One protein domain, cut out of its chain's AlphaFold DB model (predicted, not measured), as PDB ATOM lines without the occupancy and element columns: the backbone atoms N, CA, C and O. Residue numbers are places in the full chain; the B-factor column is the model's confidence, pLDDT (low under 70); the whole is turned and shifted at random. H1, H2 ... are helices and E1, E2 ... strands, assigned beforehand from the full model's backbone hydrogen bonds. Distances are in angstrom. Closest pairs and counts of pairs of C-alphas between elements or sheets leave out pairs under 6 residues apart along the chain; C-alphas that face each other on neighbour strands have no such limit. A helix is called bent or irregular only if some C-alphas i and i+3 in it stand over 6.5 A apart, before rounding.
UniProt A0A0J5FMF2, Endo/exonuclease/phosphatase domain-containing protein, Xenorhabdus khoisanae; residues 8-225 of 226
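What this domain is: This is residues 8 to 225 of the 226 residues of the protein "Endo/exonuclease/phosphatase domain-containing protein" of Xenorhabdus khoisanae (UniProt A0A0J5FMF2). A twisted sheet of six strands curls round the long helix H3 on one face, and the two-stranded sheet E7 E8 lies partly face to face with its other face, beside E6 and E4. H4 packs beside H3, while the small helices H1 and H2 lie far out from the core, before a long link. The printed part has 218 residues, in the order H1 H2 E1 E2 E3 H3 E4 H4 E5 E6 E7 E8; the large sheet is mixed, in the order E1 E2 E3 E4 E6 E5. The class is mixed, helices and strands, with under half of the residues in named elements. The whole is compact and rounded, radius of gyration of the C-alphas 17.0 A, spans 44 by 42 by 40 A.

Where its parts are: Find C-alpha 8 at (36.329, 48.346, 127.099), where H1 begins and runs to residue 15; H2 holds residues 18 to 23. Next come E1, residues 53 to 60, E2, 76 to 84, 25.5 A long, and E3, 87 to 95, 27.1 A long. At C-alpha 100, (9.067, 53.303, 137.291), H3 begins and runs 29.5 A to residue 120. E4 is 127 to 132, H4 142 to 148, E5 152 to 154, E6 182 to 187, E7 197 to 203, and E8 218 to 224, ending at C-alpha 224, (8.036, 38.854, 106.397).

How they stand to each other: H1 and H2 only just touch, only at the corner, with 3 pairs of C-alphas within 8 A; the closest are Val 14 and Leu 20, 7.2 A. E1 E2 E3 form a meander, each strand the antiparallel neighbour of the one before: look at N 57 and O 79, 2.8 A, and N 80 and O 91, 2.8 A. E3, H3, E4 are a strand-helix-strand unit, two parallel neighbour strands with a helix between, its crossover right-handed; N 128 and O 90 are 3.0 A apart. E4, H4, E5 are a split unit, with E6 between the strands, also right-handed. H3 is irregular, C-alphas 101 and 104 being 8.0 A apart, and has a kink of 38 degrees near residue 107. H3 is on the sheet; H4 only grazes it with residues 145 to 146. H3 touches H4 with residues 107 to 114 alone, closest C-alphas Ser 111 and Ile 148, 6.2 A. The two sheets form a sandwich, two sheets face to face, the parts that face each other 9.9 A centre to centre and their best planes 10 degrees apart; the closest C-alphas of E6 and E8 are those of Asp 182 and Val 219, 6.8 A. In the hairpin E7 and E8, N 203 and O 218 are 2.8 A apart. Every O i to N i+4 pair is within hydrogen-bond range in H1, but 1 of 2 in H2, 15 of 17 in H3 and 2 of 3 in H4.

The domain as a whole: The C-alphas farthest apart are Leu 38 and Ser 196, 46.7 A. The printed part has no cut. The links H2 to E1, E1 to E2, E5 to E6 and E7 to E8 are long. Mean pLDDT of the printed part is 88.7; residues 8 to 13, 15 to 21, 34 to 41 and 66 to 72 are under 70.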
ATOM      1  N   ILE A   8      35.548  49.588 127.172       49.72
ATOM      2  CA  ILE A   8      36.329  48.346 127.099       49.72
ATOM      3  C   ILE A   8      35.514  47.109 126.685       49.72
ATOM      4  O   ILE A   8      36.028  46.275 125.944       49.72
ATOM      5  N   TYR A   9      34.251  46.985 127.107       59.12
ATOM      6  CA  TYR A   9      33.421  45.817 126.786       59.12
ATOM      7  C   TYR A   9      32.902  45.881 125.356       59.12
ATOM      8  O   TYR A   9      32.836  44.862 124.675       59.12
ATOM      9  N   TYR A  10      32.602  47.080 124.865       65.06
ATOM     10  CA  TYR A  10      32.281  47.270 123.457       65.06
ATOM     11  C   TYR A  10      33.463  46.953 122.547       65.06
ATOM     12  O   TYR A  10      33.298  46.287 121.522       65.06
ATOM     13  N   GLU A  11      34.658  47.427 122.901       64.88
ATOM     14  CA  GLU A  11      35.845  47.134 122.107       64.88
ATOM     15  C   GLU A  11      36.125  45.633 122.073       64.88
ATOM     16  O   GLU A  11      36.349  45.091 120.993       64.88
ATOM     17  N   ASP A  12      36.042  44.946 123.210       66.62
ATOM     18  CA  ASP A  12      36.301  43.509 123.273       66.62
ATOM     19  C   ASP A  12      35.213  42.682 122.565       66.62
ATOM     20  O   ASP A  12      35.505  41.883 121.672       66.62
ATOM     21  N   MET A  13      33.937  42.926 122.882       68.69
ATOM     22  CA  MET A  13      32.827  42.138 122.342       68.69
ATOM     23  C   MET A  13      32.504  42.470 120.888       68.69
ATOM     24  O   MET A  13      32.223  41.563 120.113       68.69
ATOM     25  N   VAL A  14      32.510  43.742 120.492       71.75
ATOM     26  CA  VAL A  14      32.011  44.143 119.167       71.75
ATOM     27  C   VAL A  14      33.147  44.394 118.185       71.75
ATOM     28  O   VAL A  14      33.092  43.879 117.069       71.75
ATOM     29  N   LYS A  15      34.191  45.138 118.578       67.31
ATOM     30  CA  LYS A  15      35.301  45.452 117.657       67.31
ATOM     31  C   LYS A  15      36.294  44.293 117.513       67.31
ATOM     32  O   LYS A  15      36.773  44.044 116.409       67.31
ATOM     33  N   ASN A  16      36.601  43.586 118.603       68.50
ATOM     34  CA  ASN A  16      37.725  42.643 118.661       68.50
ATOM     35  C   ASN A  16      37.316  41.160 118.702       68.50
ATOM     36  O   ASN A  16      38.173  40.285 118.558       68.50
ATOM     37  N   SER A  17      36.026  40.842 118.844       67.94
ATOM     38  CA  SER A  17      35.566  39.451 118.907       67.94
ATOM     39  C   SER A  17      35.735  38.721 117.570       67.94
ATOM     40  O   SER A  17      34.974  38.906 116.615       67.94
ATOM     41  N   MET A  18      36.708  37.808 117.508       61.03
ATOM     42  CA  MET A  18      36.933  36.942 116.340       61.03
ATOM     43  C   MET A  18      35.731  36.032 116.024       61.03
ATOM     44  O   MET A  18      35.500  35.691 114.865       61.03
ATOM     45  N   LEU A  19      34.951  35.651 117.042       65.69
ATOM     46  CA  LEU A  19      33.771  34.790 116.893       65.69
ATOM     47  C   LEU A  19      32.581  35.543 116.288       65.69
ATOM     48  O   LEU A  19      31.876  35.007 115.431       65.69
ATOM     49  N   LEU A  20      32.358  36.794 116.703       66.75
ATOM     50  CA  LEU A  20      31.295  37.623 116.134       66.75
ATOM     51  C   LEU A  20      31.660  38.076 114.720       66.75
ATOM     52  O   LEU A  20      30.846  37.936 113.809       66.75
ATOM     53  N   THR A  21      32.904  38.500 114.494       65.62
ATOM     54  CA  THR A  21      33.360  39.025 113.195       65.62
ATOM     55  C   THR A  21      33.353  37.999 112.055       65.62
ATOM     56  O   THR A  21      33.289  38.395 110.892       65.62
ATOM     57  N   SER A  22      33.342  36.684 112.314       72.31
ATOM     58  CA  SER A  22      33.236  35.692 111.230       72.31
ATOM     59  C   SER A  22      31.837  35.641 110.599       72.31
ATOM     60  O   SER A  22      31.714  35.453 109.385       72.31
ATOM     61  N   SER A  23      30.790  35.832 111.410       76.44
ATOM     62  CA  SER A  23      29.382  35.634 111.022       76.44
ATOM     63  C   SER A  23      28.559  36.927 111.012       76.44
ATOM     64  O   SER A  23      27.595  37.023 110.256       76.44
ATOM     65  N   TYR A  24      28.944  37.917 111.814       80.25
ATOM     66  CA  TYR A  24      28.300  39.216 111.997       80.25
ATOM     67  C   TYR A  24      29.348  40.322 111.824       80.25
ATOM     68  O   TYR A  24      29.890  40.871 112.777       80.25
ATOM     69  N   LYS A  25      29.683  40.587 110.560       84.94
ATOM     70  CA  LYS A  25      30.822  41.428 110.158       84.94
ATOM     71  C   LYS A  25      30.594  42.924 110.328       84.94
ATOM     72  O   LYS A  25      31.559  43.679 110.302       84.94
ATOM     73  N   TYR A  26      29.341  43.351 110.416       88.00
ATOM     74  CA  TYR A  26      28.981  44.761 110.422       88.00
ATOM     75  C   TYR A  26      28.454  45.141 111.793       88.00
ATOM     76  O   TYR A  26      27.638  44.421 112.363       88.00
ATOM     77  N   HIS A  27      28.880  46.288 112.296       89.19
ATOM     78  CA  HIS A  27      28.367  46.847 113.535       89.19
ATOM     79  C   HIS A  27      28.184  48.356 113.384       89.19
ATOM     80  O   HIS A  27      28.861  48.994 112.574       89.19
ATOM     81  N   SER A  28      27.230  48.911 114.124       87.94
ATOM     82  CA  SER A  28      27.060  50.360 114.223       87.94
ATOM     83  C   SER A  28      28.078  50.957 115.193       87.94
ATOM     84  O   SER A  28      28.832  50.234 115.847       87.94
ATOM     85  N   ASN A  29      28.068  52.281 115.330       85.88
ATOM     86  CA  ASN A  29      28.568  52.930 116.539       85.88
ATOM     87  C   ASN A  29      27.693  52.542 117.750       85.88
ATOM     88  O   ASN A  29      26.614  51.967 117.579       85.88
ATOM     89  N   ILE A  30      28.136  52.860 118.967       82.25
ATOM     90  CA  ILE A  30      27.233  52.877 120.127       82.25
ATOM     91  C   ILE A  30      26.689  54.284 120.282       82.25
ATOM     92  O   ILE A  30      27.454  55.246 120.189       82.25
ATOM     93  N   VAL A  31      25.398  54.386 120.592       81.81
ATOM     94  CA  VAL A  31      24.786  55.664 120.950       81.81
ATOM     95  C   VAL A  31      25.535  56.341 122.099       81.81
ATOM     96  O   VAL A  31      25.832  55.730 123.129       81.81
ATOM     97  N   GLY A  32      25.845  57.624 121.917       75.69
ATOM     98  CA  GLY A  32      26.503  58.403 122.959       75.69
ATOM     99  C   GLY A  32      27.905  57.893 123.286       75.69
ATOM    100  O   GLY A  32      28.307  57.885 124.450       75.69
ATOM    101  N   TYR A  33      28.642  57.410 122.280       70.88
ATOM    102  CA  TYR A  33      30.045  57.056 122.465       70.88
ATOM    103  C   TYR A  33      30.811  58.284 122.989       70.88
ATOM    104  O   TYR A  33      30.788  59.342 122.347       70.88
ATOM    105  N   PRO A  34      31.474  58.193 124.154       61.38
ATOM    106  CA  PRO A  34      32.009  59.369 124.812       61.38
ATOM    107  C   PRO A  34      33.106  60.035 123.976       61.38
ATOM    108  O   PRO A  34      34.121  59.439 123.633       61.38
ATOM    109  N   SER A  35      32.926  61.323 123.682       54.75
ATOM    110  CA  SER A  35      33.926  62.160 123.000       54.75
ATOM    111  C   SER A  35      34.929  62.814 123.961       54.75
ATOM    112  O   SER A  35      35.808  63.565 123.536       54.75
ATOM    113  N   SER A  36      34.799  62.566 125.268       51.16
ATOM    114  CA  SER A  36      35.594  63.200 126.319       51.16
ATOM    115  C   SER A  36      35.790  62.266 127.507       51.16
ATOM    116  O   SER A  36      34.843  61.638 127.960       51.16
ATOM    117  N   PHE A  37      36.994  62.290 128.087       48.78
ATOM    118  CA  PHE A  37      37.395  61.547 129.293       48.78
ATOM    119  C   PHE A  37      36.500  61.792 130.532       48.78
ATOM    120  O   PHE A  37      36.588  61.063 131.521       48.78
ATOM    121  N   LEU A  38      35.653  62.831 130.505       44.12
ATOM    122  CA  LEU A  38      34.696  63.167 131.568       44.12
ATOM    123  C   LEU A  38      33.369  62.390 131.490       44.12
ATOM    124  O   LEU A  38      32.639  62.366 132.478       44.12
ATOM    125  N   PHE A  39      33.058  61.773 130.349       52.28
ATOM    126  CA  PHE A  39      31.928  60.862 130.175       52.28
ATOM    127  C   PHE A  39      32.529  59.484 129.921       52.28
ATOM    128  O   PHE A  39      33.291  59.325 128.977       52.28
ATOM    129  N   LYS A  40      32.287  58.517 130.804       54.41
ATOM    130  CA  LYS A  40      32.902  57.184 130.683       54.41
ATOM    131  C   LYS A  40      31.950  56.138 130.111       54.41
ATOM    132  O   LYS A  40      32.419  55.131 129.589       54.41
ATOM    133  N   ASP A  41      30.650  56.432 130.138       64.06
ATOM    134  CA  ASP A  41      29.610  55.438 129.911       64.06
ATOM    135  C   ASP A  41      28.766  55.833 128.694       64.06
ATOM    136  O   ASP A  41      28.171  56.918 128.637       64.06
ATOM    137  N   SER A  42      28.769  54.955 127.689       72.38
ATOM    138  CA  SER A  42      27.923  55.087 126.500       72.38
ATOM    139  C   SER A  42      26.454  54.831 126.848       72.38
ATOM    140  O   SER A  42      26.141  54.291 127.907       72.38
ATOM    141  N   GLY A  43      25.529  55.175 125.953       71.50
ATOM    142  CA  GLY A  43      24.111  54.858 126.148       71.50
ATOM    143  C   GLY A  43      23.747  53.386 125.925       71.50
ATOM    144  O   GLY A  43      22.586  53.027 126.091       71.50
ATOM    145  N   GLY A  44      24.704  52.540 125.529       76.00
ATOM    146  CA  GLY A  44      24.550  51.086 125.574       76.00
ATOM    147  C   GLY A  44      23.769  50.412 124.439       76.00
ATOM    148  O   GLY A  44      23.647  49.189 124.399       76.00
ATOM    149  N   ALA A  45      23.246  51.176 123.483       85.12
ATOM    150  CA  ALA A  45      22.492  50.632 122.355       85.12
ATOM    151  C   ALA A  45      23.387  50.465 121.113       85.12
ATOM    152  O   ALA A  45      23.989  51.433 120.639       85.12
ATOM    153  N   VAL A  46      23.462  49.240 120.577       88.25
ATOM    154  CA  VAL A  46      24.310  48.896 119.423       88.25
ATOM    155  C   VAL A  46      23.687  47.823 118.532       88.25
ATOM    156  O   VAL A  46      23.025  46.885 118.998       88.25
ATOM    157  N   PHE A  47      23.969  47.921 117.232       89.12
ATOM    158  CA  PHE A  47      23.652  46.893 116.252       89.12
ATOM    159  C   PHE A  47      24.870  46.070 115.851       89.12
ATOM    160  O   PHE A  47      25.946  46.602 115.589       89.12
ATOM    161  N   ILE A  48      24.644  44.765 115.703       90.06
ATOM    162  CA  ILE A  48      25.571  43.815 115.092       90.06
ATOM    163  C   ILE A  48      24.788  43.065 114.009       90.06
ATOM    164  O   ILE A  48      23.679  42.588 114.248       90.06
ATOM    165  N   SER A  49      25.334  42.987 112.799       90.19
ATOM    166  CA  SER A  49      24.616  42.569 111.598       90.19
ATOM    167  C   SER A  49      25.448  41.643 110.709       90.19
ATOM    168  O   SER A  49      26.657  41.810 110.526       90.19
ATOM    169  N   LYS A  50      24.764  40.668 110.098       91.25
ATOM    170  CA  LYS A  50      25.308  39.849 108.998       91.25
ATOM    171  C   LYS A  50      25.341  40.611 107.671       91.25
ATOM    172  O   LYS A  50      26.116  40.268 106.783       91.25
ATOM    173  N   TRP A  51      24.481  41.618 107.539       94.19
ATOM    174  CA  TRP A  51      24.260  42.396 106.324       94.19
ATOM    175  C   TRP A  51      24.953  43.757 106.408       94.19
ATOM    176  O   TRP A  51      24.976  44.331 107.503       94.19
ATOM    177  N   PRO A  52      25.477  44.287 105.285       96.12
ATOM    178  CA  PRO A  52      26.094  45.606 105.240       96.12
ATOM    179  C   PRO A  52      25.228  46.683 105.886       96.12
ATOM    180  O   PRO A  52      24.075  46.854 105.495       96.12
ATOM    181  N   ILE A  53      25.803  47.415 106.840       96.38
ATOM    182  CA  ILE A  53      25.247  48.672 107.347       96.38
ATOM    183  C   ILE A  53      25.724  49.769 106.398       96.38
ATOM    184  O   ILE A  53      26.930  49.988 106.272       96.38
ATOM    185  N   VAL A  54      24.795  50.404 105.687       97.56
ATOM    186  CA  VAL A  54      25.108  51.397 104.645       97.56
ATOM    187  C   VAL A  54      24.937  52.833 105.128       97.56
ATOM    188  O   VAL A  54      25.641  53.706 104.635       97.56
ATOM    189  N   ASN A  55      24.081  53.059 106.128       97.69
ATOM    190  CA  ASN A  55      23.924  54.331 106.831       97.69
ATOM    191  C   ASN A  55      23.663  54.082 108.323       97.69
ATOM    192  O   ASN A  55      23.195  53.009 108.711       97.69
ATOM    193  N   GLN A  56      23.955  55.082 109.155       97.12
ATOM    194  CA  GLN A  56      23.635  55.082 110.579       97.12
ATOM    195  C   GLN A  56      23.344  56.500 111.076       97.12
ATOM    196  O   GLN A  56      23.917  57.468 110.573       97.12
ATOM    197  N   TRP A  57      22.479  56.604 112.079       96.81
ATOM    198  CA  TRP A  57      22.068  57.843 112.735       96.81
ATOM    199  C   TRP A  57      21.970  57.597 114.233       96.81
ATOM    200  O   TRP A  57      21.549  56.522 114.649       96.81
ATOM    201  N   GLU A  58      22.274  58.599 115.043       94.94
ATOM    202  CA  GLU A  58      22.117  58.513 116.491       94.94
ATOM    203  C   GLU A  58      21.597  59.826 117.066       94.94
ATOM    204  O   GLU A  58      21.779  60.896 116.483       94.94
ATOM    205  N   HIS A  59      20.941  59.729 118.215       93.38
ATOM    206  CA  HIS A  59      20.487  60.868 118.993       93.38
ATOM    207  C   HIS A  59      20.554  60.528 120.476       93.38
ATOM    208  O   HIS A  59      19.882  59.604 120.936       93.38
ATOM    209  N   VAL A  60      21.368  61.277 121.217       91.88
ATOM    210  CA  VAL A  60      21.440  61.205 122.681       91.88
ATOM    211  C   VAL A  60      20.281  62.010 123.255       91.88
ATOM    212  O   VAL A  60      20.079  63.161 122.862       91.88
ATOM    213  N   PHE A  61      19.534  61.423 124.188       92.00
ATOM    214  CA  PHE A  61      18.381  62.084 124.785       92.00
ATOM    215  C   PHE A  61      18.774  63.356 125.525       92.00
ATOM    216  O   PHE A  61      19.799  63.419 126.208       92.00
ATOM    217  N   THR A  62      17.921  64.371 125.417       89.00
ATOM    218  CA  THR A  62      18.133  65.648 126.107       89.00
ATOM    219  C   THR A  62      17.885  65.548 127.608       89.00
ATOM    220  O   THR A  62      18.475  66.312 128.376       89.00
ATOM    221  N   ASN A  63      17.047  64.597 128.029       82.88
ATOM    222  CA  ASN A  63      16.724  64.341 129.425       82.88
ATOM    223  C   ASN A  63      17.095  62.902 129.806       82.88
ATOM    224  O   ASN A  63      16.554  61.943 129.254       82.88
ATOM    225  N   ASN A  64      18.021  62.771 130.755       76.12
ATOM    226  CA  ASN A  64      18.526  61.499 131.268       76.12
ATOM    227  C   ASN A  64      18.479  61.495 132.797       76.12
ATOM    228  O   ASN A  64      18.481  62.542 133.447       76.12
ATOM    229  N   THR A  65      18.440  60.297 133.362       72.56
ATOM    230  CA  THR A  65      18.427  60.041 134.805       72.56
ATOM    231  C   THR A  65      19.846  59.877 135.340       72.56
ATOM    232  O   THR A  65      20.764  59.584 134.577       72.56
ATOM    233  N   PHE A  66      20.034  60.065 136.648       66.38
ATOM    234  CA  PHE A  66      21.342  59.941 137.317       66.38
ATOM    235  C   PHE A  66      21.338  58.856 138.406       66.38
ATOM    236  O   PHE A  66      22.191  58.858 139.291       66.38
ATOM    237  N   ASP A  67      20.342  57.971 138.369       58.25
ATOM    238  CA  ASP A  67      19.960  57.133 139.506       58.25
ATOM    239  C   ASP A  67      20.652  55.762 139.516       58.25
ATOM    240  O   ASP A  67      20.570  55.057 140.515       58.25
ATOM    241  N   ASP A  68      21.379  55.408 138.453       54.75
ATOM    242  CA  ASP A  68      22.077  54.122 138.290       54.75
ATOM    243  C   ASP A  68      23.519  54.117 138.841       54.75
ATOM    244  O   ASP A  68      24.277  53.173 138.626       54.75
ATOM    245  N   GLY A  69      23.932  55.163 139.569       49.62
ATOM    246  CA  GLY A  69      25.267  55.252 140.182       49.62
ATOM    247  C   GLY A  69      26.427  55.388 139.183       49.62
ATOM    248  O   GLY A  69      27.566  55.618 139.600       49.62
ATOM    249  N   LEU A  70      26.139  55.318 137.884       50.69
ATOM    250  CA  LEU A  70      27.048  55.575 136.780       50.69
ATOM    251  C   LEU A  70      26.813  57.022 136.318       50.69
ATOM    252  O   LEU A  70      25.695  57.532 136.263       50.69
ATOM    253  N   GLY A  71      27.887  57.776 136.094       53.22
ATOM    254  CA  GLY A  71      27.754  59.191 135.740       53.22
ATOM    255  C   GLY A  71      27.004  59.366 134.414       53.22
ATOM    256  O   GLY A  71      27.153  58.538 133.533       53.22
ATOM    257  N   ARG A  72      26.247  60.468 134.261       63.28
ATOM    258  CA  ARG A  72      25.627  60.990 133.013       63.28
ATOM    259  C   ARG A  72      25.659  60.029 131.804       63.28
ATOM    260  O   ARG A  72      26.349  60.324 130.823       63.28
ATOM    261  N   GLN A  73      24.922  58.919 131.864       71.12
ATOM    262  CA  GLN A  73      24.875  57.981 130.746       71.12
ATOM    263  C   GLN A  73      24.279  58.672 129.524       71.12
ATOM    264  O   GLN A  73      23.257  59.360 129.612       71.12
ATOM    265  N   GLN A  74      24.914  58.492 128.371       80.62
ATOM    266  CA  GLN A  74      24.475  59.109 127.121       80.62
ATOM    267  C   GLN A  74      23.415  58.245 126.418       80.62
ATOM    268  O   GLN A  74      23.541  57.945 125.229       80.62
ATOM    269  N   LYS A  75      22.377  57.829 127.167       86.50
ATOM    270  CA  LYS A  75      21.236  57.063 126.641       86.50
ATOM    271  C   LYS A  75      20.577  57.818 125.490       86.50
ATOM    272  O   LYS A  75      20.562  59.051 125.438       86.50
ATOM    273  N   GLY A  76      20.046  57.060 124.545       92.06
ATOM    274  CA  GLY A  76      19.535  57.613 123.306       92.06
ATOM    275  C   GLY A  76      18.968  56.551 122.383       92.06
ATOM    276  O   GLY A  76      18.720  55.408 122.773       92.06
ATOM    277  N   ILE A  77      18.792  56.943 121.132       95.25
ATOM    278  CA  ILE A  77      18.381  56.078 120.033       95.25
ATOM    279  C   ILE A  77      19.493  56.009 118.990       95.25
ATOM    280  O   ILE A  77      20.117  57.019 118.664       95.25
ATOM    281  N   ILE A  78      19.716  54.818 118.443       95.50
ATOM    282  CA  ILE A  78      20.523  54.605 117.244       95.50
ATOM    283  C   ILE A  78      19.674  53.914 116.187       95.50
ATOM    284  O   ILE A  78      18.877  53.025 116.487       95.50
ATOM    285  N   ALA A  79      19.838  54.323 114.938       97.56
ATOM    286  CA  ALA A  79      19.243  53.670 113.791       97.56
ATOM    287  C   ALA A  79      20.304  53.350 112.747       97.56
ATOM    288  O   ALA A  79      21.293  54.066 112.594       97.56
ATOM    289  N   ILE A  80      20.073  52.275 112.011       98.00
ATOM    290  CA  ILE A  80      20.892  51.843 110.890       98.00
ATOM    291  C   ILE A  80      20.018  51.563 109.684       98.00
ATOM    292  O   ILE A  80      18.860  51.164 109.798       98.00
ATOM    293  N   GLU A  81      20.619  51.715 108.519       98.31
ATOM    294  CA  GLU A  81      20.115  51.165 107.276       98.31
ATOM    295  C   GLU A  81      20.965  49.954 106.915       98.31
ATOM    296  O   GLU A  81      22.190  50.067 106.803       98.31
ATOM    297  N   ILE A  82      20.331  48.800 106.724       98.00
ATOM    298  CA  ILE A  82      21.009  47.599 106.237       98.00
ATOM    299  C   ILE A  82      20.634  47.311 104.791       98.00
ATOM    300  O   ILE A  82      19.483  47.475 104.397       98.00
ATOM    301  N   ASN A  83      21.593  46.797 104.024       97.62
ATOM    302  CA  ASN A  83      21.356  46.227 102.703       97.62
ATOM    303  C   ASN A  83      21.391  44.694 102.789       97.62
ATOM    304  O   ASN A  83      22.457  44.079 102.855       97.62
ATOM    305  N   LYS A  84      20.218  44.064 102.765       95.38
ATOM    306  CA  LYS A  84      20.053  42.610 102.728       95.38
ATOM    307  C   LYS A  84      19.750  42.182 101.294       95.38
ATOM    308  O   LYS A  84      18.617  42.276 100.835       95.38
ATOM    309  N   ASN A  85      20.771  41.684 100.593       94.94
ATOM    310  CA  ASN A  85      20.666  41.186  99.212       94.94
ATOM    311  C   ASN A  85      20.038  42.184  98.216       94.94
ATOM    312  O   ASN A  85      19.275  41.791  97.339       94.94
ATOM    313  N   GLY A  86      20.347  43.475  98.342       96.12
ATOM    314  CA  GLY A  86      19.807  44.542  97.496       96.12
ATOM    315  C   GLY A  86      18.520  45.181  98.024       96.12
ATOM    316  O   GLY A  86      18.107  46.205  97.489       96.12
ATOM    317  N   GLN A  87      17.911  44.626  99.077       96.56
ATOM    318  CA  GLN A  87      16.758  45.220  99.749       96.56
ATOM    319  C   GLN A  87      17.206  45.980 100.998       96.56
ATOM    320  O   GLN A  87      17.958  45.460 101.827       96.56
ATOM    321  N   HIS A  88      16.717  47.209 101.135       97.94
ATOM    322  CA  HIS A  88      17.052  48.088 102.246       97.94
ATOM    323  C   HIS A  88      16.015  47.985 103.366       97.94
ATOM    324  O   HIS A  88      14.822  47.819 103.091       97.94
ATOM    325  N   TYR A  89      16.492  48.074 104.609       98.31
ATOM    326  CA  TYR A  89      15.687  48.061 105.830       98.31
ATOM    327  C   TYR A  89      16.247  49.072 106.820       98.31
ATOM    328  O   TYR A  89      17.465  49.134 107.011       98.31
ATOM    329  N   TYR A  90      15.361  49.795 107.496       98.62
ATOM    330  CA  TYR A  90      15.719  50.556 108.677       98.62
ATOM    331  C   TYR A  90      15.541  49.709 109.936       98.62
ATOM    332  O   TYR A  90      14.521  49.046 110.135       98.62
ATOM    333  N   MET A  91      16.539  49.761 110.809       98.25
ATOM    334  CA  MET A  91      16.486  49.174 112.142       98.25
ATOM    335  C   MET A  91      16.781  50.284 113.139       98.25
ATOM    336  O   MET A  91      17.789  50.971 112.993       98.25
ATOM    337  N   ALA A  92      15.937  50.463 114.148       98.00
ATOM    338  CA  ALA A  92      16.127  51.458 115.196       98.00
ATOM    339  C   ALA A  92      16.082  50.797 116.575       98.00
ATOM    340  O   ALA A  92      15.310  49.865 116.804       98.00
ATOM    341  N   THR A  93      16.941  51.245 117.486       96.44
ATOM    342  CA  THR A  93      17.002  50.694 118.833       96.44
ATOM    343  C   THR A  93      17.376  51.720 119.888       96.44
ATOM    344  O   THR A  93      18.061  52.702 119.604       96.44
ATOM    345  N   THR A  94      16.882  51.509 121.103       95.12
ATOM    346  CA  THR A  94      17.062  52.407 122.240       95.12
ATOM    347  C   THR A  94      17.113  51.610 123.539       95.12
ATOM    348  O   THR A  94      16.749  50.436 123.559       95.12
ATOM    349  N   HIS A  95      17.558  52.273 124.598       93.25
ATOM    350  CA  HIS A  95      17.419  51.849 125.982       93.25
ATOM    351  C   HIS A  95      17.073  53.120 126.773       93.25
ATOM    352  O   HIS A  95      17.900  54.030 126.885       93.25
ATOM    353  N   THR A  96      15.825  53.239 127.224       93.75
ATOM    354  CA  THR A  96      15.300  54.445 127.893       93.75
ATOM    355  C   THR A  96      15.700  54.499 129.375       93.75
ATOM    356  O   THR A  96      16.427  53.642 129.878       93.75
ATOM    357  N   SER A  97      15.294  55.556 130.084       91.81
ATOM    358  CA  SER A  97      15.567  55.689 131.518       91.81
ATOM    359  C   SER A  97      14.960  54.541 132.341       91.81
ATOM    360  O   SER A  97      13.767  54.263 132.168       91.81
ATOM    361  N   PRO A  98      15.731  53.951 133.279       89.38
ATOM    362  CA  PRO A  98      15.280  52.844 134.124       89.38
ATOM    363  C   PRO A  98      14.234  53.289 135.148       89.38
ATOM    364  O   PRO A  98      13.926  54.475 135.230       89.38
ATOM    365  N   TYR A  99      13.730  52.356 135.958       87.44
ATOM    366  CA  TYR A  99      12.852  52.566 137.123       87.44
ATOM    367  C   TYR A  99      11.499  53.252 136.852       87.44
ATOM    368  O   TYR A  99      11.396  54.302 136.215       87.44
ATOM    369  N   GLU A 100      10.423  52.752 137.462       87.56
ATOM    370  CA  GLU A 100       9.067  53.303 137.291       87.56
ATOM    371  C   GLU A 100       8.956  54.809 137.596       87.56
ATOM    372  O   GLU A 100       8.288  55.555 136.880       87.56
ATOM    373  N   LYS A 101       9.693  55.304 138.601       90.50
ATOM    374  CA  LYS A 101       9.693  56.725 139.012       90.50
ATOM    375  C   LYS A 101      10.109  57.714 137.910       90.50
ATOM    376  O   LYS A 101       9.907  58.917 138.070       90.50
ATOM    377  N   HIS A 102      10.703  57.239 136.816       92.44
ATOM    378  CA  HIS A 102      11.177  58.063 135.705       92.44
ATOM    379  C   HIS A 102      10.213  58.113 134.507       92.44
ATOM    380  O   HIS A 102      10.604  58.555 133.426       92.44
ATOM    381  N   ALA A 103       8.939  57.758 134.704       94.62
ATOM    382  CA  ALA A 103       7.919  57.766 133.655       94.62
ATOM    383  C   ALA A 103       7.810  59.093 132.875       94.62
ATOM    384  O   ALA A 103       7.708  59.106 131.648       94.62
ATOM    385  N   ASP A 104       7.889  60.248 133.546       94.25
ATOM    386  CA  ASP A 104       7.821  61.549 132.858       94.25
ATOM    387  C   ASP A 104       9.066  61.847 132.002       94.25
ATOM    388  O   ASP A 104       8.977  62.523 130.970       94.25
ATOM    389  N   ILE A 105      10.225  61.295 132.378       93.88
ATOM    390  CA  ILE A 105      11.443  61.363 131.564       93.88
ATOM    391  C   ILE A 105      11.269  60.472 130.333       93.88
ATOM    392  O   ILE A 105      11.496  60.944 129.217       93.88
ATOM    393  N   ARG A 106      10.760  59.244 130.502       96.44
ATOM    394  CA  ARG A 106      10.470  58.340 129.381       96.44
ATOM    395  C   ARG A 106       9.476  58.928 128.385       96.44
ATOM    396  O   ARG A 106       9.713  58.825 127.189       96.44
ATOM    397  N   LYS A 107       8.437  59.656 128.814       97.31
ATOM    398  CA  LYS A 107       7.544  60.388 127.882       97.31
ATOM    399  C   LYS A 107       8.294  61.398 127.006       97.31
ATOM    400  O   LYS A 107       7.996  61.548 125.818       97.31
ATOM    401  N   THR A 108       9.280  62.088 127.580       96.69
ATOM    402  CA  THR A 108      10.139  63.012 126.823       96.69
ATOM    403  C   THR A 108      11.007  62.233 125.833       96.69
ATOM    404  O   THR A 108      11.012  62.554 124.647       96.69
ATOM    405  N   GLN A 109      11.639  61.144 126.279       97.06
ATOM    406  CA  GLN A 109      12.463  60.270 125.437       97.06
ATOM    407  C   GLN A 109      11.658  59.641 124.286       97.06
ATOM    408  O   GLN A 109      12.112  59.663 123.147       97.06
ATOM    409  N   LEU A 110      10.426  59.178 124.526       98.50
ATOM    410  CA  LEU A 110       9.501  58.687 123.493       98.50
ATOM    411  C   LEU A 110       9.190  59.770 122.443       98.50
ATOM    412  O   LEU A 110       9.161  59.499 121.239       98.50
ATOM    413  N   SER A 111       9.015  61.022 122.873       98.50
ATOM    414  CA  SER A 111       8.795  62.150 121.956       98.50
ATOM    415  C   SER A 111      10.036  62.440 121.098       98.50
ATOM    416  O   SER A 111       9.920  62.712 119.896       98.50
ATOM    417  N   GLU A 112      11.227  62.345 121.694       98.44
ATOM    418  CA  GLU A 112      12.508  62.468 120.994       98.44
ATOM    419  C   GLU A 112      12.713  61.321 119.992       98.44
ATOM    420  O   GLU A 112      13.037  61.591 118.836       98.44
ATOM    421  N   ILE A 113      12.425  60.068 120.377       98.50
ATOM    422  CA  ILE A 113      12.474  58.876 119.507       98.50
ATOM    423  C   ILE A 113      11.620  59.087 118.258       98.50
ATOM    424  O   ILE A 113      12.098  58.919 117.135       98.50
ATOM    425  N   ARG A 114      10.360  59.497 118.431       98.56
ATOM    426  CA  ARG A 114       9.455  59.722 117.298       98.56
ATOM    427  C   ARG A 114       9.965  60.809 116.365       98.56
ATOM    428  O   ARG A 114       9.914  60.649 115.147       98.56
ATOM    429  N   THR A 115      10.436  61.917 116.932       98.62
ATOM    430  CA  THR A 115      10.982  63.040 116.160       98.62
ATOM    431  C   THR A 115      12.222  62.609 115.382       98.62
ATOM    432  O   THR A 115      12.342  62.905 114.195       98.62
ATOM    433  N   PHE A 116      13.113  61.854 116.024       98.56
ATOM    434  CA  PHE A 116      14.310  61.299 115.409       98.56
ATOM    435  C   PHE A 116      13.979  60.381 114.228       98.56
ATOM    436  O   PHE A 116      14.528  60.580 113.144       98.56
ATOM    437  N   ILE A 117      13.059  59.428 114.409       98.44
ATOM    438  CA  ILE A 117      12.644  58.503 113.345       98.44
ATOM    439  C   ILE A 117      12.077  59.289 112.160       98.44
ATOM    440  O   ILE A 117      12.560  59.138 111.041       98.44
ATOM    441  N   LYS A 118      11.128  60.201 112.405       98.19
ATOM    442  CA  LYS A 118      10.472  60.978 111.338       98.19
ATOM    443  C   LYS A 118      11.412  61.882 110.548       98.19
ATOM    444  O   LYS A 118      11.147  62.145 109.379       98.19
ATOM    445  N   ASN A 119      12.474  62.379 111.176       98.25
ATOM    446  CA  ASN A 119      13.410  63.291 110.524       98.25
ATOM    447  C   ASN A 119      14.493  62.566 109.720       98.25
ATOM    448  O   ASN A 119      14.989  63.125 108.745       98.25
ATOM    449  N   ASN A 120      14.882  61.354 110.128       98.31
ATOM    450  CA  ASN A 120      16.044  60.667 109.558       98.31
ATOM    451  C   ASN A 120      15.669  59.472 108.672       98.31
ATOM    452  O   ASN A 120      16.337  59.222 107.673       98.31
ATOM    453  N   LEU A 121      14.596  58.750 109.006       97.94
ATOM    454  CA  LEU A 121      14.205  57.496 108.357       97.94
ATOM    455  C   LEU A 121      13.019  57.778 107.431       97.94
ATOM    456  O   LEU A 121      11.863  57.615 107.802       97.94
ATOM    457  N   THR A 122      13.312  58.342 106.258       97.44
ATOM    458  CA  THR A 122      12.288  58.946 105.380       97.44
ATOM    459  C   THR A 122      12.057  58.201 104.068       97.44
ATOM    460  O   THR A 122      11.092  58.505 103.367       97.44
ATOM    461  N   ALA A 123      12.920  57.241 103.717       97.88
ATOM    462  CA  ALA A 123      12.688  56.363 102.573       97.88
ATOM    463  C   ALA A 123      11.583  55.337 102.872       97.88
ATOM    464  O   ALA A 123      11.293  55.036 104.026       97.88
ATOM    465  N   ASP A 124      11.013  54.741 101.827       97.06
ATOM    466  CA  ASP A 124       9.943  53.735 101.895       97.06
ATOM    467  C   ASP A 124      10.427  52.337 102.328       97.06
ATOM    468  O   ASP A 124       9.829  51.305 102.004       97.06
ATOM    469  N   TYR A 125      11.538  52.271 103.058       98.12
ATOM    470  CA  TYR A 125      12.086  51.016 103.554       98.12
ATOM    471  C   TYR A 125      11.235  50.501 104.715       98.12
ATOM    472  O   TYR A 125      10.626  51.293 105.431       98.12
ATOM    473  N   PRO A 126      11.162  49.185 104.948       98.25
ATOM    474  CA  PRO A 126      10.568  48.700 106.180       98.25
ATOM    475  C   PRO A 126      11.374  49.169 107.391       98.25
ATOM    476  O   PRO A 126      12.608  49.165 107.344       98.25
ATOM    477  N   LEU A 127      10.686  49.539 108.472       98.50
ATOM    478  CA  LEU A 127      11.305  49.998 109.714       98.50
ATOM    479  C   LEU A 127      10.893  49.109 110.889       98.50
ATOM    480  O   LEU A 127       9.715  49.017 111.239       98.50
ATOM    481  N   ILE A 128      11.894  48.486 111.508       98.56
ATOM    482  CA  ILE A 128      11.761  47.718 112.747       98.56
ATOM    483  C   ILE A 128      12.368  48.540 113.886       98.56
ATOM    484  O   ILE A 128      13.503  49.009 113.784       98.56
ATOM    485  N   PHE A 129      11.627  48.686 114.980       98.19
ATOM    486  CA  PHE A 129      12.066  49.377 116.191       98.19
ATOM    487  C   PHE A 129      12.076  48.395 117.367       98.19
ATOM    488  O   PHE A 129      11.116  47.654 117.553       98.19
ATOM    489  N   MET A 130      13.157  48.355 118.145       96.56
ATOM    490  CA  MET A 130      13.309  47.407 119.256       96.56
ATOM    491  C   MET A 130      14.069  48.018 120.430       96.56
ATOM    492  O   MET A 130      14.969  48.831 120.222       96.56
ATOM    493  N   GLY A 131      13.762  47.628 121.657       94.75
ATOM    494  CA  GLY A 131      14.301  48.329 122.819       94.75
ATOM    495  C   GLY A 131      13.789  47.801 124.140       94.75
ATOM    496  O   GLY A 131      12.611  47.460 124.231       94.75
ATOM    497  N   ASP A 132      14.643  47.844 125.149       96.06
ATOM    498  CA  ASP A 132      14.259  47.984 126.536       96.06
ATOM    499  C   ASP A 132      13.717  49.403 126.712       96.06
ATOM    500  O   ASP A 132      14.432  50.415 126.652       96.06
ATOM    501  N   LEU A 133      12.398  49.472 126.854       96.31
ATOM    502  CA  LEU A 133      11.705  50.727 127.078       96.31
ATOM    503  C   LEU A 133      11.551  51.040 128.561       96.31
ATOM    504  O   LEU A 133      11.043  52.123 128.860       96.31
ATOM    505  N   ASN A 134      11.965  50.150 129.469       95.75
ATOM    506  CA  ASN A 134      11.771  50.277 130.914       95.75
ATOM    507  C   ASN A 134      10.320  50.636 131.291       95.75
ATOM    508  O   ASN A 134      10.053  51.318 132.280       95.75
ATOM    509  N   ILE A 135       9.375  50.201 130.455       97.31
ATOM    510  CA  ILE A 135       7.934  50.377 130.623       97.31
ATOM    511  C   ILE A 135       7.346  48.982 130.738       97.31
ATOM    512  O   ILE A 135       7.483  48.174 129.821       97.31
ATOM    513  N   ILE A 136       6.678  48.701 131.851       97.31
ATOM    514  CA  ILE A 136       6.094  47.384 132.112       97.31
ATOM    515  C   ILE A 136       4.920  47.141 131.158       97.31
ATOM    516  O   ILE A 136       3.977  47.935 131.095       97.31
ATOM    517  N   SER A 137       4.955  46.023 130.434       96.50
ATOM    518  CA  SER A 137       3.857  45.577 129.571       96.50
ATOM    519  C   SER A 137       2.572  45.373 130.377       96.50
ATOM    520  O   SER A 137       2.568  44.676 131.388       96.50
ATOM    521  N   GLY A 138       1.461  45.937 129.909       95.00
ATOM    522  CA  GLY A 138       0.164  45.914 130.586       95.00
ATOM    523  C   GLY A 138       0.012  46.950 131.706       95.00
ATOM    524  O   GLY A 138      -1.049  47.009 132.330       95.00
ATOM    525  N   SER A 139       1.036  47.767 131.972       96.50
ATOM    526  CA  SER A 139       0.931  48.889 132.909       96.50
ATOM    527  C   SER A 139       0.177  50.073 132.297       96.50
ATOM    528  O   SER A 139       0.055  50.200 131.079       96.50
ATOM    529  N   SER A 140      -0.275  51.001 133.142       96.00
ATOM    530  CA  SER A 140      -0.864  52.267 132.680       96.00
ATOM    531  C   SER A 140       0.133  53.160 131.935       96.00
ATOM    532  O   SER A 140      -0.277  54.051 131.193       96.00
ATOM    533  N   GLU A 141       1.438  52.951 132.122       97.88
ATOM    534  CA  GLU A 141       2.463  53.691 131.393       97.88
ATOM    535  C   GLU A 141       2.605  53.204 129.943       97.88
ATOM    536  O   GLU A 141       2.955  54.012 129.082       97.88
ATOM    537  N   GLU A 142       2.277  51.944 129.629       97.81
ATOM    538  CA  GLU A 142       2.372  51.407 128.259       97.81
ATOM    539  C   GLU A 142       1.535  52.225 127.260       97.81
ATOM    540  O   GLU A 142       1.981  52.492 126.143       97.81
ATOM    541  N   ASP A 143       0.382  52.751 127.688       97.81
ATOM    542  CA  ASP A 143      -0.467  53.647 126.887       97.81
ATOM    543  C   ASP A 143       0.283  54.901 126.389       97.81
ATOM    544  O   ASP A 143      -0.060  55.494 125.355       97.81
ATOM    545  N   SER A 144       1.336  55.327 127.098       98.00
ATOM    546  CA  SER A 144       2.173  56.454 126.681       98.00
ATOM    547  C   SER A 144       2.963  56.162 125.402       98.00
ATOM    548  O   SER A 144       3.134  57.069 124.588       98.00
ATOM    549  N   ILE A 145       3.360  54.906 125.161       98.38
ATOM    550  CA  ILE A 145       4.067  54.497 123.939       98.38
ATOM    551  C   ILE A 145       3.181  54.786 122.728       98.38
ATOM    552  O   ILE A 145       3.589  55.504 121.817       98.38
ATOM    553  N   TYR A 146       1.943  54.290 122.753       98.12
ATOM    554  CA  TYR A 146       1.019  54.391 121.622       98.12
ATOM    555  C   TYR A 146       0.413  55.790 121.465       98.12
ATOM    556  O   TYR A 146       0.134  56.225 120.350       98.12
ATOM    557  N   SER A 147       0.220  56.529 122.561       98.31
ATOM    558  CA  SER A 147      -0.279  57.910 122.478       98.31
ATOM    559  C   SER A 147       0.780  58.895 121.973       98.31
ATOM    560  O   SER A 147       0.445  59.826 121.236       98.31
ATOM    561  N   ILE A 148       2.057  58.689 122.315       98.62
ATOM    562  CA  ILE A 148       3.163  59.545 121.866       98.62
ATOM    563  C   ILE A 148       3.641  59.127 120.471       98.62
ATOM    564  O   ILE A 148       3.862  59.999 119.622       98.62
ATOM    565  N   ILE A 149       3.756  57.818 120.220       98.56
ATOM    566  CA  ILE A 149       4.248  57.204 118.979       98.56
ATOM    567  C   ILE A 149       3.189  56.258 118.379       98.56
ATOM    568  O   ILE A 149       3.362  55.039 118.375       98.56
ATOM    569  N   PRO A 150       2.089  56.798 117.825       98.50
ATOM    570  CA  PRO A 150       0.993  55.992 117.281       98.50
ATOM    571  C   PRO A 150       1.384  55.146 116.062       98.50
ATOM    572  O   PRO A 150       0.621  54.280 115.651       98.50
ATOM    573  N   GLU A 151       2.544  55.410 115.457       98.44
ATOM    574  CA  GLU A 151       3.083  54.615 114.358       98.44
ATOM    575  C   GLU A 151       3.691  53.277 114.821       98.44
ATOM    576  O   GLU A 151       3.917  52.400 113.990       98.44
ATOM    577  N   LEU A 152       3.967  53.085 116.117       98.31
ATOM    578  CA  LEU A 152       4.522  51.828 116.620       98.31
ATOM    579  C   LEU A 152       3.440  50.760 116.774       98.31
ATOM    580  O   LEU A 152       2.533  50.875 117.596       98.31
ATOM    581  N   MET A 153       3.597  49.668 116.028       98.19
ATOM    582  CA  MET A 153       2.771  48.472 116.153       98.19
ATOM    583  C   MET A 153       3.569  47.381 116.860       98.19
ATOM    584  O   MET A 153       4.542  46.862 116.304       98.19
ATOM    585  N   ARG A 154       3.177  47.051 118.098       97.19
ATOM    586  CA  ARG A 154       3.851  46.017 118.895       97.19
ATOM    587  C   ARG A 154       3.662  44.662 118.231       97.19
ATOM    588  O   ARG A 154       2.543  44.286 117.886       97.19
ATOM    589  N   VAL A 155       4.751  43.916 118.083       96.56
ATOM    590  CA  VAL A 155       4.670  42.507 117.704       96.56
ATOM    591  C   VAL A 155       4.424  41.708 118.973       96.56
ATOM    592  O   VAL A 155       5.218  41.755 119.910       96.56
ATOM    593  N   VAL A 156       3.286  41.020 119.020       87.81
ATOM    594  CA  VAL A 156       2.876  40.257 120.201       87.81
ATOM    595  C   VAL A 156       3.811  39.068 120.394       87.81
ATOM    596  O   VAL A 156       4.061  38.304 119.457       87.81
ATOM    597  N   ASP A 157       4.293  38.926 121.623       86.62
ATOM    598  CA  ASP A 157       5.035  37.757 122.063       86.62
ATOM    599  C   ASP A 157       4.084  36.570 122.251       86.62
ATOM    600  O   ASP A 157       3.113  36.661 123.004       86.62
ATOM    601  N   ASN A 158       4.359  35.467 121.556       87.00
ATOM    602  CA  ASN A 158       3.623  34.209 121.701       87.00
ATOM    603  C   ASN A 158       4.550  33.028 122.056       87.00
ATOM    604  O   ASN A 158       4.235  31.872 121.762       87.00
ATOM    605  N   GLY A 159       5.719  33.327 122.620       89.50
ATOM    606  CA  GLY A 159       6.729  32.375 123.054       89.50
ATOM    607  C   GLY A 159       6.387  31.671 124.368       89.50
ATOM    608  O   GLY A 159       5.331  31.860 124.969       89.50
ATOM    609  N   TYR A 160       7.307  30.809 124.807       92.75
ATOM    610  CA  TYR A 160       7.180  30.075 126.071       92.75
ATOM    611  C   TYR A 160       7.445  30.961 127.296       92.75
ATOM    612  O   TYR A 160       6.750  30.839 128.304       92.75
ATOM    613  N   TYR A 161       8.450  31.836 127.214       94.25
ATOM    614  CA  TYR A 161       8.799  32.769 128.281       94.25
ATOM    615  C   TYR A 161       7.904  34.005 128.200       94.25
ATOM    616  O   TYR A 161       7.689  34.538 127.117       94.25
ATOM    617  N   GLN A 162       7.379  34.445 129.342       94.25
ATOM    618  CA  GLN A 162       6.426  35.559 129.406       94.25
ATOM    619  C   GLN A 162       7.080  36.884 129.807       94.25
ATOM    620  O   GLN A 162       6.568  37.949 129.469       94.25
ATOM    621  N   TYR A 163       8.208  36.823 130.511       96.25
ATOM    622  CA  TYR A 163       8.867  37.974 131.114       96.25
ATOM    623  C   TYR A 163      10.270  38.122 130.535       96.25
ATOM    624  O   TYR A 163      10.986  37.130 130.400       96.25
ATOM    625  N   SER A 164      10.636  39.346 130.150       95.31
ATOM    626  CA  SER A 164      12.005  39.650 129.726       95.31
ATOM    627  C   SER A 164      12.905  39.944 130.927       95.31
ATOM    628  O   SER A 164      14.099  39.714 130.843       95.31
ATOM    629  N   TRP A 165      12.323  40.337 132.058       95.50
ATOM    630  CA  TRP A 165      12.941  40.439 133.377       95.50
ATOM    631  C   TRP A 165      12.241  39.446 134.308       95.50
ATOM    632  O   TRP A 165      11.061  39.631 134.605       95.50
ATOM    633  N   ASP A 166      12.908  38.363 134.716       96.19
ATOM    634  CA  ASP A 166      12.267  37.258 135.447       96.19
ATOM    635  C   ASP A 166      13.087  36.794 136.660       96.19
ATOM    636  O   ASP A 166      13.909  35.880 136.551       96.19
ATOM    637  N   ALA A 167      12.807  37.359 137.838       95.50
ATOM    638  CA  ALA A 167      13.490  37.009 139.087       95.50
ATOM    639  C   ALA A 167      13.306  35.543 139.535       95.50
ATOM    640  O   ALA A 167      14.010  35.071 140.425       95.50
ATOM    641  N   GLN A 168      12.348  34.800 138.964       94.69
ATOM    642  CA  GLN A 168      12.145  33.387 139.315       94.69
ATOM    643  C   GLN A 168      13.023  32.442 138.497       94.69
ATOM    644  O   GLN A 168      13.304  31.328 138.944       94.69
ATOM    645  N   LEU A 169      13.406  32.855 137.288       93.38
ATOM    646  CA  LEU A 169      14.180  32.036 136.357       93.38
ATOM    647  C   LEU A 169      15.615  32.529 136.171       93.38
ATOM    648  O   LEU A 169      16.458  31.721 135.783       93.38
ATOM    649  N   ASN A 170      15.877  33.810 136.427       93.31
ATOM    650  CA  ASN A 170      17.169  34.446 136.229       93.31
ATOM    651  C   ASN A 170      17.795  34.852 137.566       93.31
ATOM    652  O   ASN A 170      17.320  35.765 138.236       93.31
ATOM    653  N   GLU A 171      18.892  34.195 137.939       91.19
ATOM    654  CA  GLU A 171      19.602  34.469 139.198       91.19
ATOM    655  C   GLU A 171      20.367  35.808 139.189       91.19
ATOM    656  O   GLU A 171      20.862  36.227 140.236       91.19
ATOM    657  N   MET A 172      20.500  36.467 138.029       92.31
ATOM    658  CA  MET A 172      21.158  37.775 137.907       92.31
ATOM    659  C   MET A 172      20.239  38.950 138.251       92.31
ATOM    660  O   MET A 172      20.743  40.036 138.528       92.31
ATOM    661  N   VAL A 173      18.919  38.738 138.250       91.50
ATOM    662  CA  VAL A 173      17.939  39.758 138.633       91.50
ATOM    663  C   VAL A 173      18.051  40.026 140.133       91.50
ATOM    664  O   VAL A 173      17.999  39.103 140.948       91.50
ATOM    665  N   ASP A 174      18.211  41.295 140.507       87.25
ATOM    666  CA  ASP A 174      18.486  41.717 141.885       87.25
ATOM    667  C   ASP A 174      17.238  42.164 142.672       87.25
ATOM    668  O   ASP A 174      17.344  42.704 143.778       87.25
ATOM    669  N   ASP A 175      16.048  41.863 142.145       90.19
ATOM    670  CA  ASP A 175      14.751  42.094 142.777       90.19
ATOM    671  C   ASP A 175      13.882  40.815 142.846       90.19
ATOM    672  O   ASP A 175      14.394  39.698 142.881       90.19
ATOM    673  N   ASN A 176      12.559  40.960 142.994       92.56
ATOM    674  CA  ASN A 176      11.611  39.835 143.024       92.56
ATOM    675  C   ASN A 176      10.512  39.974 141.958       92.56
ATOM    676  O   ASN A 176       9.415  39.433 142.125       92.56
ATOM    677  N   GLU A 177      10.762  40.754 140.911       94.25
ATOM    678  CA  GLU A 177       9.765  41.127 139.918       94.25
ATOM    679  C   GLU A 177       9.808  40.231 138.672       94.25
ATOM    680  O   GLU A 177      10.798  39.571 138.352       94.25
ATOM    681  N   GLN A 178       8.679  40.193 137.965       96.69
ATOM    682  CA  GLN A 178       8.509  39.481 136.701       96.69
ATOM    683  C   GLN A 178       7.807  40.415 135.717       96.69
ATOM    684  O   GLN A 178       6.592  40.606 135.793       96.69
ATOM    685  N   ASN A 179       8.576  41.017 134.812       96.19
ATOM    686  CA  ASN A 179       8.117  42.079 133.925       96.19
ATOM    687  C   ASN A 179       8.540  41.823 132.472       96.19
ATOM    688  O   ASN A 179       9.571  41.220 132.185       96.19
ATOM    689  N   THR A 180       7.753  42.330 131.525       96.44
ATOM    690  CA  THR A 180       8.205  42.506 130.137       96.44
ATOM    691  C   THR A 180       8.516  43.982 129.927       96.44
ATOM    692  O   THR A 180       7.599  44.808 129.941       96.44
ATOM    693  N   LEU A 181       9.798  44.289 129.755       96.50
ATOM    694  CA  LEU A 181      10.338  45.640 129.546       96.50
ATOM    695  C   LEU A 181      10.903  45.822 128.130       96.50
ATOM    696  O   LEU A 181      11.027  46.947 127.640       96.50
ATOM    697  N   ASP A 182      11.191  44.703 127.468       96.75
ATOM    698  CA  ASP A 182      11.794  44.625 126.149       96.75
ATOM    699  C   ASP A 182      10.729  44.418 125.081       96.75
ATOM    700  O   ASP A 182       9.885  43.521 125.151       96.75
ATOM    701  N   TYR A 183      10.790  45.249 124.049       96.81
ATOM    702  CA  TYR A 183       9.782  45.286 123.009       96.81
ATOM    703  C   TYR A 183      10.396  45.199 121.624       96.81
ATOM    704  O   TYR A 183      11.509  45.662 121.355       96.81
ATOM    705  N   ILE A 184       9.583  44.690 120.704       97.44
ATOM    706  CA  ILE A 184       9.826  44.800 119.279       97.44
ATOM    707  C   ILE A 184       8.564  45.271 118.558       97.44
ATOM    708  O   ILE A 184       7.447  44.821 118.822       97.44
ATOM    709  N   PHE A 185       8.759  46.207 117.641       98.50
ATOM    710  CA  PHE A 185       7.719  46.889 116.894       98.50
ATOM    711  C   PHE A 185       8.086  46.943 115.413       98.50
ATOM    712  O   PHE A 185       9.263  46.929 115.041       98.50
ATOM    713  N   PHE A 186       7.072  47.108 114.573       98.31
ATOM    714  CA  PHE A 186       7.252  47.674 113.239       98.31
ATOM    715  C   PHE A 186       6.589  49.049 113.163       98.31
ATOM    716  O   PHE A 186       5.640  49.344 113.894       98.31
ATOM    717  N   TRP A 187       7.105  49.895 112.277       98.31
ATOM    718  CA  TRP A 187       6.561  51.221 112.027       98.31
ATOM    719  C   TRP A 187       5.447  51.165 110.982       98.31
ATOM    720  O   TRP A 187       5.642  50.660 109.876       98.31
ATOM    721  N   ASN A 188       4.279  51.690 111.335       97.88
ATOM    722  CA  ASN A 188       3.078  51.698 110.515       97.88
ATOM    723  C   ASN A 188       2.676  53.138 110.187       97.88
ATOM    724  O   ASN A 188       1.932  53.791 110.920       97.88
ATOM    725  N   ASP A 189       3.184  53.631 109.062       96.75
ATOM    726  CA  ASP A 189       2.777  54.905 108.486       96.75
ATOM    727  C   ASP A 189       2.491  54.764 106.983       96.75
ATOM    728  O   ASP A 189       2.327  53.671 106.450       96.75
ATOM    729  N   LYS A 190       2.351  55.896 106.287       96.25
ATOM    730  CA  LYS A 190       2.045  55.914 104.849       96.25
ATOM    731  C   LYS A 190       3.279  55.776 103.952       96.25
ATOM    732  O   LYS A 190       3.115  55.780 102.735       96.25
ATOM    733  N   VAL A 191       4.478  55.764 104.525       96.62
ATOM    734  CA  VAL A 191       5.752  55.809 103.799       96.62
ATOM    735  C   VAL A 191       6.418  54.440 103.837       96.62
ATOM    736  O   VAL A 191       6.795  53.915 102.796       96.62
ATOM    737  N   HIS A 192       6.532  53.853 105.022       97.81
ATOM    738  CA  HIS A 192       7.273  52.626 105.255       97.81
ATOM    739  C   HIS A 192       6.458  51.396 104.853       97.81
ATOM    740  O   HIS A 192       5.244  51.318 105.057       97.81
ATOM    741  N   LYS A 193       7.150  50.388 104.319       96.62
ATOM    742  CA  LYS A 193       6.553  49.074 104.070       96.62
ATOM    743  C   LYS A 193       6.243  48.372 105.390       96.62
ATOM    744  O   LYS A 193       7.133  48.173 106.218       96.62
ATOM    745  N   ILE A 194       4.996  47.943 105.544       97.00
ATOM    746  CA  ILE A 194       4.558  47.119 106.673       97.00
ATOM    747  C   ILE A 194       4.806  45.630 106.379       97.00
ATOM    748  O   ILE A 194       4.725  45.219 105.219       97.00
ATOM    749  N   PRO A 195       5.115  44.813 107.398       96.69
ATOM    750  CA  PRO A 195       5.251  43.375 107.215       96.69
ATOM    751  C   PRO A 195       3.892  42.733 106.902       96.69
ATOM    752  O   PRO A 195       2.874  43.121 107.478       96.69
ATOM    753  N   SER A 196       3.870  41.722 106.029       96.56
ATOM    754  CA  SER A 196       2.675  40.892 105.818       96.56
ATOM    755  C   SER A 196       2.455  39.929 106.985       96.56
ATOM    756  O   SER A 196       1.313  39.607 107.317       96.56
ATOM    757  N   GLN A 197       3.541  39.512 107.645       96.06
ATOM    758  CA  GLN A 197       3.527  38.736 108.882       96.06
ATOM    759  C   GLN A 197       4.649  39.194 109.817       96.06
ATOM    760  O   GLN A 197       5.767  39.478 109.385       96.06
ATOM    761  N   ALA A 198       4.353  39.240 111.114       96.75
ATOM    762  CA  ALA A 198       5.332  39.508 112.156       96.75
ATOM    763  C   ALA A 198       5.052  38.620 113.372       96.75
ATOM    764  O   ALA A 198       3.899  38.447 113.768       96.75
ATOM    765  N   SER A 199       6.105  38.067 113.968       96.19
ATOM    766  CA  SER A 199       6.027  37.289 115.207       96.19
ATOM    767  C   SER A 199       7.203  37.612 116.120       96.19
ATOM    768  O   SER A 199       8.284  37.966 115.643       96.19
ATOM    769  N   ALA A 200       6.975  37.513 117.427       95.88
ATOM    770  CA  ALA A 200       7.992  37.712 118.442       95.88
ATOM    771  C   ALA A 200       7.928  36.606 119.500       95.88
ATOM    772  O   ALA A 200       6.870  36.013 119.728       95.88
ATOM    773  N   GLN A 201       9.073  36.337 120.120       96.19
ATOM    774  CA  GLN A 201       9.183  35.491 121.303       96.19
ATOM    775  C   GLN A 201      10.335  35.946 122.201       96.19
ATOM    776  O   GLN A 201      11.438  36.198 121.705       96.19
ATOM    777  N   ILE A 202      10.110  35.988 123.510       95.56
ATOM    778  CA  ILE A 202      11.180  36.035 124.500       95.56
ATOM    779  C   ILE A 202      11.911  34.693 124.465       95.56
ATOM    780  O   ILE A 202      11.319  33.608 124.473       95.56
ATOM    781  N   VAL A 203      13.233  34.776 124.411       93.38
ATOM    782  CA  VAL A 203      14.153  33.650 124.407       93.38
ATOM    783  C   VAL A 203      15.173  33.839 125.517       93.38
ATOM    784  O   VAL A 203      15.754  34.906 125.689       93.38
ATOM    785  N   ARG A 204      15.425  32.756 126.246       91.56
ATOM    786  CA  ARG A 204      16.426  32.689 127.307       91.56
ATOM    787  C   ARG A 204      17.659  31.935 126.800       91.56
ATOM    788  O   ARG A 204      17.694  30.703 126.892       91.56
ATOM    789  N   PRO A 205      18.635  32.614 126.171       84.06
ATOM    790  CA  PRO A 205      19.905  31.986 125.853       84.06
ATOM    791  C   PRO A 205      20.698  31.772 127.148       84.06
ATOM    792  O   PRO A 205      20.816  32.681 127.961       84.06
ATOM    793  N   VAL A 206      21.253  30.572 127.317       86.00
ATOM    794  CA  VAL A 206      22.047  30.197 128.495       86.00
ATOM    795  C   VAL A 206      23.387  29.601 128.077       86.00
ATOM    796  O   VAL A 206      23.461  28.789 127.149       86.00
ATOM    797  N   GLU A 207      24.452  29.968 128.779       84.56
ATOM    798  CA  GLU A 207      25.748  29.306 128.701       84.56
ATOM    799  C   GLU A 207      25.736  28.020 129.547       84.56
ATOM    800  O   GLU A 207      25.150  27.952 130.629       84.56
ATOM    801  N   ASN A 208      26.357  26.952 129.034       83.19
ATOM    802  CA  ASN A 208      26.447  25.644 129.701       83.19
ATOM    803  C   ASN A 208      25.093  25.061 130.165       83.19
ATOM    804  O   ASN A 208      25.041  24.230 131.070       83.19
ATOM    805  N   GLY A 209      23.999  25.479 129.524       80.69
ATOM    806  CA  GLY A 209      22.643  24.993 129.769       80.69
ATOM    807  C   GLY A 209      21.896  25.666 130.919       80.69
ATOM    808  O   GLY A 209      20.682  25.514 130.956       80.69
ATOM    809  N   ASN A 210      22.569  26.413 131.804       84.31
ATOM    810  CA  ASN A 210      21.949  26.962 133.020       84.31
ATOM    811  C   ASN A 210      22.404  28.381 133.408       84.31
ATOM    812  O   ASN A 210      21.805  28.949 134.312       84.31
ATOM    813  N   ILE A 211      23.459  28.934 132.803       86.31
ATOM    814  CA  ILE A 211      23.997  30.250 133.180       86.31
ATOM    815  C   ILE A 211      23.380  31.301 132.260       86.31
ATOM    816  O   ILE A 211      23.618  31.261 131.054       86.31
ATOM    817  N   ASP A 212      22.586  32.219 132.802       90.25
ATOM    818  CA  ASP A 212      22.031  33.336 132.032       90.25
ATOM    819  C   ASP A 212      23.133  34.249 131.477       90.25
ATOM    820  O   ASP A 212      24.216  34.369 132.049       90.25
ATOM    821  N   LEU A 213      22.877  34.858 130.316       88.06
ATOM    822  CA  LEU A 213      23.840  35.746 129.646       88.06
ATOM    823  C   LEU A 213      23.688  37.227 130.037       88.06
ATOM    824  O   LEU A 213      24.566  38.023 129.712       88.06
ATOM    825  N   SER A 214      22.567  37.584 130.658       90.75
ATOM    826  CA  SER A 214      22.165  38.919 131.122       90.75
ATOM    827  C   SER A 214      21.028  38.724 132.137       90.75
ATOM    828  O   SER A 214      20.414  37.653 132.160       90.75
ATOM    829  N   ASP A 215      20.754  39.721 132.974       90.69
ATOM    830  CA  ASP A 215      19.558  39.818 133.827       90.69
ATOM    831  C   ASP A 215      18.263  39.960 133.002       90.69
ATOM    832  O   ASP A 215      17.199  39.501 133.429       90.69
ATOM    833  N   HIS A 216      18.370  40.446 131.762       94.12
ATOM    834  CA  HIS A 216      17.301  40.399 130.770       94.12
ATOM    835  C   HIS A 216      17.392  39.169 129.847       94.12
ATOM    836  O   HIS A 216      18.440  38.804 129.302       94.12
ATOM    837  N   PHE A 217      16.246  38.550 129.566       94.25
ATOM    838  CA  PHE A 217      16.077  37.621 128.452       94.25
ATOM    839  C   PHE A 217      15.948  38.379 127.128       94.25
ATOM    840  O   PHE A 217      15.394  39.474 127.046       94.25
ATOM    841  N   ALA A 218      16.429  37.771 126.045       92.69
ATOM    842  CA  ALA A 218      16.412  38.397 124.729       92.69
ATOM    843  C   ALA A 218      15.029  38.291 124.070       92.69
ATOM    844  O   ALA A 218      14.330  37.296 124.228       92.69
ATOM    845  N   VAL A 219      14.672  39.260 123.228       94.38
ATOM    846  CA  VAL A 219      13.477  39.183 122.372       94.38
ATOM    847  C   VAL A 219      13.891  38.876 120.935       94.38
ATOM    848  O   VAL A 219      14.683  39.597 120.325       94.38
ATOM    849  N   GLN A 220      13.348  37.801 120.368       95.12
ATOM    850  CA  GLN A 220      13.531  37.437 118.967       95.12
ATOM    851  C   GLN A 220      12.310  37.856 118.150       95.12
ATOM    852  O   GLN A 220      11.197  37.445 118.454       95.12
ATOM    853  N   GLY A 221      12.534  38.593 117.060       95.44
ATOM    854  CA  GLY A 221      11.504  38.907 116.068       95.44
ATOM    855  C   GLY A 221      11.744  38.254 114.711       95.44
ATOM    856  O   GLY A 221      12.886  38.159 114.253       95.44
ATOM    857  N   VAL A 222      10.661  37.862 114.044       95.69
ATOM    858  CA  VAL A 222      10.646  37.393 112.652       95.69
ATOM    859  C   VAL A 222       9.621  38.212 111.877       95.69
ATOM    860  O   VAL A 222       8.476  38.333 112.307       95.69
ATOM    861  N   PHE A 223      10.047  38.771 110.744       96.44
ATOM    862  CA  PHE A 223       9.247  39.664 109.910       96.44
ATOM    863  C   PHE A 223       9.337  39.248 108.449       96.44
ATOM    864  O   PHE A 223      10.443  39.135 107.907       96.44
ATOM    865  N   ASP A 224       8.176  39.114 107.821       96.19
ATOM    866  CA  ASP A 224       8.036  38.854 106.397       96.19
ATOM    867  C   ASP A 224       7.544  40.120 105.697       96.19
ATOM    868  O   ASP A 224       6.527  40.708 106.068       96.19
ATOM    869  N   PHE A 225       8.296  40.548 104.686       91.25
ATOM    870  CA  PHE A 225       7.984  41.706 103.853       91.25
ATOM    871  C   PHE A 225       7.838  41.229 102.411       91.25
ATOM    872  O   PHE A 225       8.728  40.539 101.907       91.25
TER     873      PHE A 225